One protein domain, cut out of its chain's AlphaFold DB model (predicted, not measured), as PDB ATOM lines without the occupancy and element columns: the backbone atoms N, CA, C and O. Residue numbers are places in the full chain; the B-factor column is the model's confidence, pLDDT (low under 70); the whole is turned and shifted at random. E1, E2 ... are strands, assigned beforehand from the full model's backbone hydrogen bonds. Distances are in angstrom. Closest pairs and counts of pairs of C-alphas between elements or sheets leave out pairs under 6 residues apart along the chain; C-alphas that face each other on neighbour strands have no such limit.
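AT A GLANCE: This is residues 123 to 179 of the 278 residues of the protein "Eukaryotic translation initiation factor 2A" of Lygus hesperus (UniProt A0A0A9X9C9). With little regular structure, this is one small twisted sheet of four strands in a row, and the last stretch, residues 166 to 179, folds back over one face near E1 and E2. The 57 printed residues have no named helix and four strands, E1 to E4, holding 22 residues: all strand. The sheet's order is E1, E2, E3, E4, antiparallel, a meander, each strand the antiparallel neighbour of the one before. It is compact, radius of gyration of the C-alphas 11.2 A, spanning 30 by 23 by 17 A.

IN THESE COORDINATES: E1, residues 126 to 129, begins at C-alpha 126 (-12.770, 3.821, -49.270). E2, residues 135 to 140, and E3, residues 150 to 155, are each 16.8 A long. E4, residues 160 to 165, is 13.5 A long and ends at C-alpha 165 (-9.097, -3.249, -36.897).

HOW THE PARTS SIT: Hairpin E1 and E2 has N 137 and O 128 at 2.8 A, E2 and E3 N 152 and O 138 at 2.8 A, E3 and E4 N 151 and O 164 at 2.8 A. Edge strands E1 and E4 are apart.

THE WHOLE: The printed part has no cut and no long link. No printed residue is under 70.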
ATOM      1  N   ASN A 123     -12.297   8.358 -40.313       94.94
ATOM      2  CA  ASN A 123     -11.597   8.968 -41.438       94.94
ATOM      3  C   ASN A 123     -11.443   8.006 -42.638       94.94
ATOM      4  O   ASN A 123     -10.331   7.839 -43.169       94.94
ATOM      5  N   PRO A 124     -12.546   7.367 -43.080       96.31
ATOM      6  CA  PRO A 124     -12.502   6.471 -44.223       96.31
ATOM      7  C   PRO A 124     -12.058   7.219 -45.482       96.31
ATOM      8  O   PRO A 124     -12.230   8.431 -45.625       96.31
ATOM      9  N   GLY A 125     -11.432   6.477 -46.389       95.12
ATOM     10  CA  GLY A 125     -11.109   6.927 -47.747       95.12
ATOM     11  C   GLY A 125     -11.641   5.989 -48.830       95.12
ATOM     12  O   GLY A 125     -11.466   6.272 -50.012       95.12
ATOM     13  N   HIS A 126     -12.258   4.884 -48.421       96.00
ATOM     14  CA  HIS A 126     -12.770   3.821 -49.270       96.00
ATOM     15  C   HIS A 126     -14.191   3.472 -48.833       96.00
ATOM     16  O   HIS A 126     -14.448   3.377 -47.629       96.00
ATOM     17  N   LEU A 127     -15.076   3.258 -49.806       96.25
ATOM     18  CA  LEU A 127     -16.424   2.748 -49.603       96.25
ATOM     19  C   LEU A 127     -16.737   1.689 -50.651       96.25
ATOM     20  O   LEU A 127     -16.448   1.878 -51.833       96.25
ATOM     21  N   GLN A 128     -17.364   0.600 -50.217       95.25
ATOM     22  CA  GLN A 128     -17.903  -0.409 -51.118       95.25
ATOM     23  C   GLN A 128     -19.233  -0.952 -50.595       95.25
ATOM     24  O   GLN A 128     -19.422  -1.135 -49.393       95.25
ATOM     25  N   TRP A 129     -20.137  -1.240 -51.519       94.12
ATOM     26  CA  TRP A 129     -21.381  -1.945 -51.256       94.12
ATOM     27  C   TRP A 129     -21.173  -3.458 -51.191       94.12
ATOM     28  O   TRP A 129     -20.374  -4.017 -51.947       94.12
ATOM     29  N   THR A 130     -21.940  -4.127 -50.338       92.38
ATOM     30  CA  THR A 130     -22.160  -5.573 -50.435       92.38
ATOM     31  C   THR A 130     -23.085  -5.907 -51.608       92.38
ATOM     32  O   THR A 130     -23.896  -5.083 -52.030       92.38
ATOM     33  N   SER A 131     -22.998  -7.136 -52.128       89.56
ATOM     34  CA  SER A 131     -23.870  -7.611 -53.220       89.56
ATOM     35  C   SER A 131     -25.357  -7.674 -52.862       89.56
ATOM     36  O   SER A 131     -26.182  -7.672 -53.767       89.56
ATOM     37  N   ASP A 132     -25.698  -7.738 -51.572       88.25
ATOM     38  CA  ASP A 132     -27.085  -7.737 -51.082       88.25
ATOM     39  C   ASP A 132     -27.705  -6.327 -51.006       88.25
ATOM     40  O   ASP A 132     -28.893  -6.205 -50.730       88.25
ATOM     41  N   GLU A 133     -26.914  -5.272 -51.237       90.38
ATOM     42  CA  GLU A 133     -27.299  -3.854 -51.124       90.38
ATOM     43  C   GLU A 133     -27.779  -3.394 -49.740       90.38
ATOM     44  O   GLU A 133     -28.268  -2.274 -49.591       90.38
ATOM     45  N   LEU A 134     -27.629  -4.225 -48.711       90.12
ATOM     46  CA  LEU A 134     -28.076  -3.907 -47.354       90.12
ATOM     47  C   LEU A 134     -26.974  -3.277 -46.510       90.12
ATOM     48  O   LEU A 134     -27.257  -2.601 -45.514       90.12
ATOM     49  N   HIS A 135     -25.726  -3.498 -46.914       94.12
ATOM     50  CA  HIS A 135     -24.561  -3.113 -46.150       94.12
ATOM     51  C   HIS A 135     -23.555  -2.328 -46.987       94.12
ATOM     52  O   HIS A 135     -23.403  -2.479 -48.202       94.12
ATOM     53  N   ILE A 136     -22.832  -1.468 -46.287       96.44
ATOM     54  CA  ILE A 136     -21.780  -0.633 -46.844       96.44
ATOM     55  C   ILE A 136     -20.561  -0.796 -45.952       96.44
ATOM     56  O   ILE A 136     -20.654  -0.643 -44.735       96.44
ATOM     57  N   VAL A 137     -19.404  -1.081 -46.544       97.12
ATOM     58  CA  VAL A 137     -18.135  -1.013 -45.824       97.12
ATOM     59  C   VAL A 137     -17.482   0.337 -46.063       97.12
ATOM     60  O   VAL A 137     -17.273   0.734 -47.205       97.12
ATOM     61  N   CYS A 138     -17.125   1.021 -44.982       97.62
ATOM     62  CA  CYS A 138     -16.228   2.169 -44.997       97.62
ATOM     63  C   CYS A 138     -14.869   1.718 -44.461       97.62
ATOM     64  O   CYS A 138     -14.791   0.929 -43.515       97.62
ATOM     65  N   SER A 139     -13.771   2.142 -45.084       97.50
ATOM     66  CA  SER A 139     -12.440   1.680 -44.676       97.50
ATOM     67  C   SER A 139     -11.386   2.773 -44.683       97.50
ATOM     68  O   SER A 139     -11.317   3.622 -45.582       97.50
ATOM     69  N   THR A 140     -10.517   2.692 -43.683       97.50
ATOM     70  CA  THR A 140      -9.307   3.495 -43.551       97.50
ATOM     71  C   THR A 140      -8.124   2.636 -43.966       97.50
ATOM     72  O   THR A 140      -7.742   1.707 -43.255       97.50
ATOM     73  N   LEU A 141      -7.582   2.934 -45.149       97.44
ATOM     74  CA  LEU A 141      -6.578   2.110 -45.818       97.44
ATOM     75  C   LEU A 141      -5.175   2.733 -45.767       97.44
ATOM     76  O   LEU A 141      -4.996   3.956 -45.857       97.44
ATOM     77  N   TYR A 142      -4.176   1.860 -45.704       97.19
ATOM     78  CA  TYR A 142      -2.784   2.140 -46.023       97.19
ATOM     79  C   TYR A 142      -2.610   2.262 -47.550       97.19
ATOM     80  O   TYR A 142      -3.221   1.489 -48.284       97.19
ATOM     81  N   PRO A 143      -1.755   3.172 -48.062       95.38
ATOM     82  CA  PRO A 143      -0.850   4.063 -47.330       95.38
ATOM     83  C   PRO A 143      -1.436   5.438 -46.989       95.38
ATOM     84  O   PRO A 143      -0.724   6.237 -46.376       95.38
ATOM     85  N   ARG A 144      -2.691   5.730 -47.373       93.94
ATOM     86  CA  ARG A 144      -3.317   7.053 -47.177       93.94
ATOM     87  C   ARG A 144      -3.228   7.499 -45.720       93.94
ATOM     88  O   ARG A 144      -2.805   8.617 -45.443       93.94
ATOM     89  N   LEU A 145      -3.609   6.612 -44.804       94.81
ATOM     90  CA  LEU A 145      -3.378   6.766 -43.373       94.81
ATOM     91  C   LEU A 145      -2.522   5.597 -42.893       94.81
ATOM     92  O   LEU A 145      -2.781   4.449 -43.236       94.81
ATOM     93  N   ARG A 146      -1.488   5.892 -42.101       95.69
ATOM     94  CA  ARG A 146      -0.542   4.893 -41.564       95.69
ATOM     95  C   ARG A 146      -0.881   4.443 -40.138       95.69
ATOM     96  O   ARG A 146      -0.073   3.790 -39.491       95.69
ATOM     97  N   VAL A 147      -2.046   4.850 -39.642       95.19
ATOM     98  CA  VAL A 147      -2.555   4.576 -38.294       95.19
ATOM     99  C   VAL A 147      -4.050   4.297 -38.367       95.19
ATOM    100  O   VAL A 147      -4.714   4.744 -39.308       95.19
ATOM    101  N   ASN A 148      -4.570   3.582 -37.369       95.38
ATOM    102  CA  ASN A 148      -5.987   3.251 -37.200       95.38
ATOM    103  C   ASN A 148      -6.623   2.698 -38.480       95.38
ATOM    104  O   ASN A 148      -7.711   3.103 -38.888       95.38
ATOM    105  N   ASN A 149      -5.901   1.810 -39.163       97.69
ATOM    106  CA  ASN A 149      -6.430   1.180 -40.358       97.69
ATOM    107  C   ASN A 149      -7.465   0.131 -39.976       97.69
ATOM    108  O   ASN A 149      -7.174  -0.805 -39.229       97.69
ATOM    109  N   GLN A 150      -8.669   0.280 -40.511       97.88
ATOM    110  CA  GLN A 150      -9.806  -0.548 -40.143       97.88
ATOM    111  C   GLN A 150     -10.866  -0.562 -41.242       97.88
ATOM    112  O   GLN A 150     -10.905   0.333 -42.090       97.88
ATOM    113  N   ALA A 151     -11.732  -1.567 -41.198       97.88
ATOM    114  CA  ALA A 151     -12.917  -1.705 -42.030       97.88
ATOM    115  C   ALA A 151     -14.154  -1.757 -41.130       97.88
ATOM    116  O   ALA A 151     -14.193  -2.530 -40.174       97.88
ATOM    117  N   ARG A 152     -15.158  -0.935 -41.418       97.75
ATOM    118  CA  ARG A 152     -16.394  -0.830 -40.641       97.75
ATOM    119  C   ARG A 152     -17.582  -1.090 -41.548       97.75
ATOM    120  O   ARG A 152     -17.692  -0.449 -42.589       97.75
ATOM    121  N   ILE A 153     -18.444  -2.027 -41.166       97.50
ATOM    122  CA  ILE A 153     -19.638  -2.393 -41.928       97.50
ATOM    123  C   ILE A 153     -20.843  -1.707 -41.299       97.50
ATOM    124  O   ILE A 153     -21.118  -1.881 -40.109       97.50
ATOM    125  N   PHE A 154     -21.554  -0.941 -42.112       97.44
ATOM    126  CA  PHE A 154     -22.750  -0.196 -41.758       97.44
ATOM    127  C   PHE A 154     -23.962  -0.782 -42.470       97.44
ATOM    128  O   PHE A 154     -23.874  -1.201 -43.622       97.44
ATOM    129  N   THR A 155     -25.096  -0.786 -41.781       94.12
ATOM    130  CA  THR A 155     -26.411  -0.991 -42.398       94.12
ATOM    131  C   THR A 155     -26.900   0.300 -43.048       94.12
ATOM    132  O   THR A 155     -26.396   1.390 -42.766       94.12
ATOM    133  N   PHE A 156     -27.946   0.190 -43.863       86.88
ATOM    134  CA  PHE A 156     -28.631   1.324 -44.488       86.88
ATOM    135  C   PHE A 156     -29.091   2.418 -43.502       86.88
ATOM    136  O   PHE A 156     -29.060   3.605 -43.821       86.88
ATOM    137  N   ASN A 157     -29.450   2.018 -42.277       86.69
ATOM    138  CA  ASN A 157     -29.890   2.915 -41.202       86.69
ATOM    139  C   ASN A 157     -28.722   3.580 -40.451       86.69
ATOM    140  O   ASN A 157     -28.942   4.299 -39.480       86.69
ATOM    141  N   GLY A 158     -27.475   3.314 -40.850       89.00
ATOM    142  CA  GLY A 158     -26.288   3.904 -40.238       89.00
ATOM    143  C   GLY A 158     -25.733   3.169 -39.025       89.00
ATOM    144  O   GLY A 158     -24.727   3.597 -38.459       89.00
ATOM    145  N   THR A 159     -26.335   2.050 -38.621       94.25
ATOM    146  CA  THR A 159     -25.805   1.234 -37.525       94.25
ATOM    147  C   THR A 159     -24.548   0.501 -37.983       94.25
ATOM    148  O   THR A 159     -24.593  -0.270 -38.941       94.25
ATOM    149  N   CYS A 160     -23.438   0.716 -37.275       96.56
ATOM    150  CA  CYS A 160     -22.196  -0.031 -37.458       96.56
ATOM    151  C   CYS A 160     -22.345  -1.427 -36.837       96.56
ATOM    152  O   CYS A 160     -22.365  -1.550 -35.614       96.56
ATOM    153  N   ILE A 161     -22.428  -2.469 -37.663       97.19
ATOM    154  CA  ILE A 161     -22.648  -3.856 -37.213       97.19
ATOM    155  C   ILE A 161     -21.351  -4.641 -37.017       97.19
ATOM    156  O   ILE A 161     -21.332  -5.635 -36.298       97.19
ATOM    157  N   TYR A 162     -20.258  -4.206 -37.644       97.56
ATOM    158  CA  TYR A 162     -18.970  -4.877 -37.524       97.56
ATOM    159  C   TYR A 162     -17.818  -3.896 -37.713       97.56
ATOM    160  O   TYR A 162     -17.901  -2.965 -38.513       97.56
ATOM    161  N   THR A 163     -16.732  -4.098 -36.970       97.94
ATOM    162  CA  THR A 163     -15.483  -3.346 -37.120       97.94
ATOM    163  C   THR A 163     -14.314  -4.318 -37.068       97.94
ATOM    164  O   THR A 163     -14.131  -5.024 -36.081       97.94
ATOM    165  N   TYR A 164     -13.516  -4.326 -38.129       98.00
ATOM    166  CA  TYR A 164     -12.239  -5.018 -38.196       98.00
ATOM    167  C   TYR A 164     -11.106  -4.000 -38.113       98.00
ATOM    168  O   TYR A 164     -10.942  -3.185 -39.020       98.00
ATOM    169  N   THR A 165     -10.299  -4.075 -37.060       97.75
ATOM    170  CA  THR A 165      -9.097  -3.249 -36.897       97.75
ATOM    171  C   THR A 165      -7.875  -4.054 -37.308       97.75
ATOM    172  O   THR A 165      -7.621  -5.121 -36.754       97.75
ATOM    173  N   CYS A 166      -7.105  -3.553 -38.274       97.44
ATOM    174  CA  CYS A 166      -5.907  -4.231 -38.754       97.44
ATOM    175  C   CYS A 166      -4.773  -4.090 -37.724       97.44
ATOM    176  O   CYS A 166      -4.285  -2.970 -37.534       97.44
ATOM    177  N   PRO A 167      -4.284  -5.185 -37.106       97.19
ATOM    178  CA  PRO A 167      -3.287  -5.097 -36.034       97.19
ATOM    179  C   PRO A 167      -1.978  -4.425 -36.465       97.19
ATOM    180  O   PRO A 167      -1.318  -3.758 -35.676       97.19
ATOM    181  N   THR A 168      -1.606  -4.571 -37.737       97.12
ATOM    182  CA  THR A 168      -0.352  -4.042 -38.288       97.12
ATOM    183  C   THR A 168      -0.470  -2.618 -38.827       97.12
ATOM    184  O   THR A 168       0.533  -2.066 -39.278       97.12
ATOM    185  N   ASN A 169      -1.667  -2.014 -38.823       96.50
ATOM    186  CA  ASN A 169      -1.946  -0.740 -39.497       96.50
ATOM    187  C   ASN A 169      -1.491  -0.708 -40.971       96.50
ATOM    188  O   ASN A 169      -0.989   0.303 -41.466       96.50
ATOM    189  N   ARG A 170      -1.624  -1.844 -41.666       97.25
ATOM    190  CA  ARG A 170      -1.303  -1.988 -43.094       97.25
ATOM    191  C   ARG A 170      -2.456  -2.630 -43.864       97.25
ATOM    192  O   ARG A 170      -2.244  -3.525 -44.676       97.25
ATOM    193  N   LEU A 171      -3.685  -2.180 -43.609       97.62
ATOM    194  CA  LEU A 171      -4.850  -2.624 -44.378       97.62
ATOM    195  C   LEU A 171      -4.814  -1.967 -45.757       97.62
ATOM    196  O   LEU A 171      -5.077  -0.775 -45.870       97.62
ATOM    197  N   GLN A 172      -4.459  -2.715 -46.795       96.75
ATOM    198  CA  GLN A 172      -4.254  -2.149 -48.133       96.75
ATOM    199  C   GLN A 172      -5.541  -2.069 -48.952       96.75
ATOM    200  O   GLN A 172      -5.744  -1.115 -49.696       96.75
ATOM    201  N   GLN A 173      -6.414  -3.062 -48.807       96.06
ATOM    202  CA  GLN A 173      -7.637  -3.171 -49.584       96.06
ATOM    203  C   GLN A 173      -8.702  -3.906 -48.781       96.06
ATOM    204  O   GLN A 173      -8.403  -4.775 -47.961       96.06
ATOM    205  N   VAL A 174      -9.951  -3.547 -49.047       95.56
ATOM    206  CA  VAL A 174     -11.133  -4.271 -48.600       95.56
ATOM    207  C   VAL A 174     -11.989  -4.471 -49.835       95.56
ATOM    208  O   VAL A 174     -12.258  -3.510 -50.552       95.56
ATOM    209  N   CYS A 175     -12.374  -5.712 -50.102       93.19
ATOM    210  CA  CYS A 175     -13.291  -6.029 -51.178       93.19
ATOM    211  C   CYS A 175     -14.332  -7.041 -50.709       93.19
ATOM    212  O   CYS A 175     -14.022  -7.984 -49.981       93.19
ATOM    213  N   PHE A 176     -15.570  -6.859 -51.151       89.94
ATOM    214  CA  PHE A 176     -16.573  -7.909 -51.099       89.94
ATOM    215  C   PHE A 176     -16.467  -8.805 -52.325       89.94
ATOM    216  O   PHE A 176     -16.276  -8.327 -53.447       89.94
ATOM    217  N   LEU A 177     -16.636 -10.110 -52.102       85.50
ATOM    218  CA  LEU A 177     -16.874 -11.055 -53.181       85.50
ATOM    219  C   LEU A 177     -18.202 -10.685 -53.843       85.50
ATOM    220  O   LEU A 177     -19.257 -10.794 -53.215       85.50
ATOM    221  N   GLN A 178     -18.141 -10.251 -55.100       77.69
ATOM    222  CA  GLN A 178     -19.345  -9.975 -55.867       77.69
ATOM    223  C   GLN A 178     -20.052 -11.293 -56.171       77.69
ATOM    224  O   GLN A 178     -19.501 -12.166 -56.838       77.69
ATOM    225  N   ARG A 179     -21.268 -11.442 -55.650       77.94
ATOM    226  CA  ARG A 179     -22.196 -12.493 -56.069       77.94
ATOM    227  C   ARG A 179     -23.136 -11.937 -57.127       77.94
ATOM    228  O   ARG A 179     -23.452 -10.745 -57.103       77.94
TER     229      ARG A 179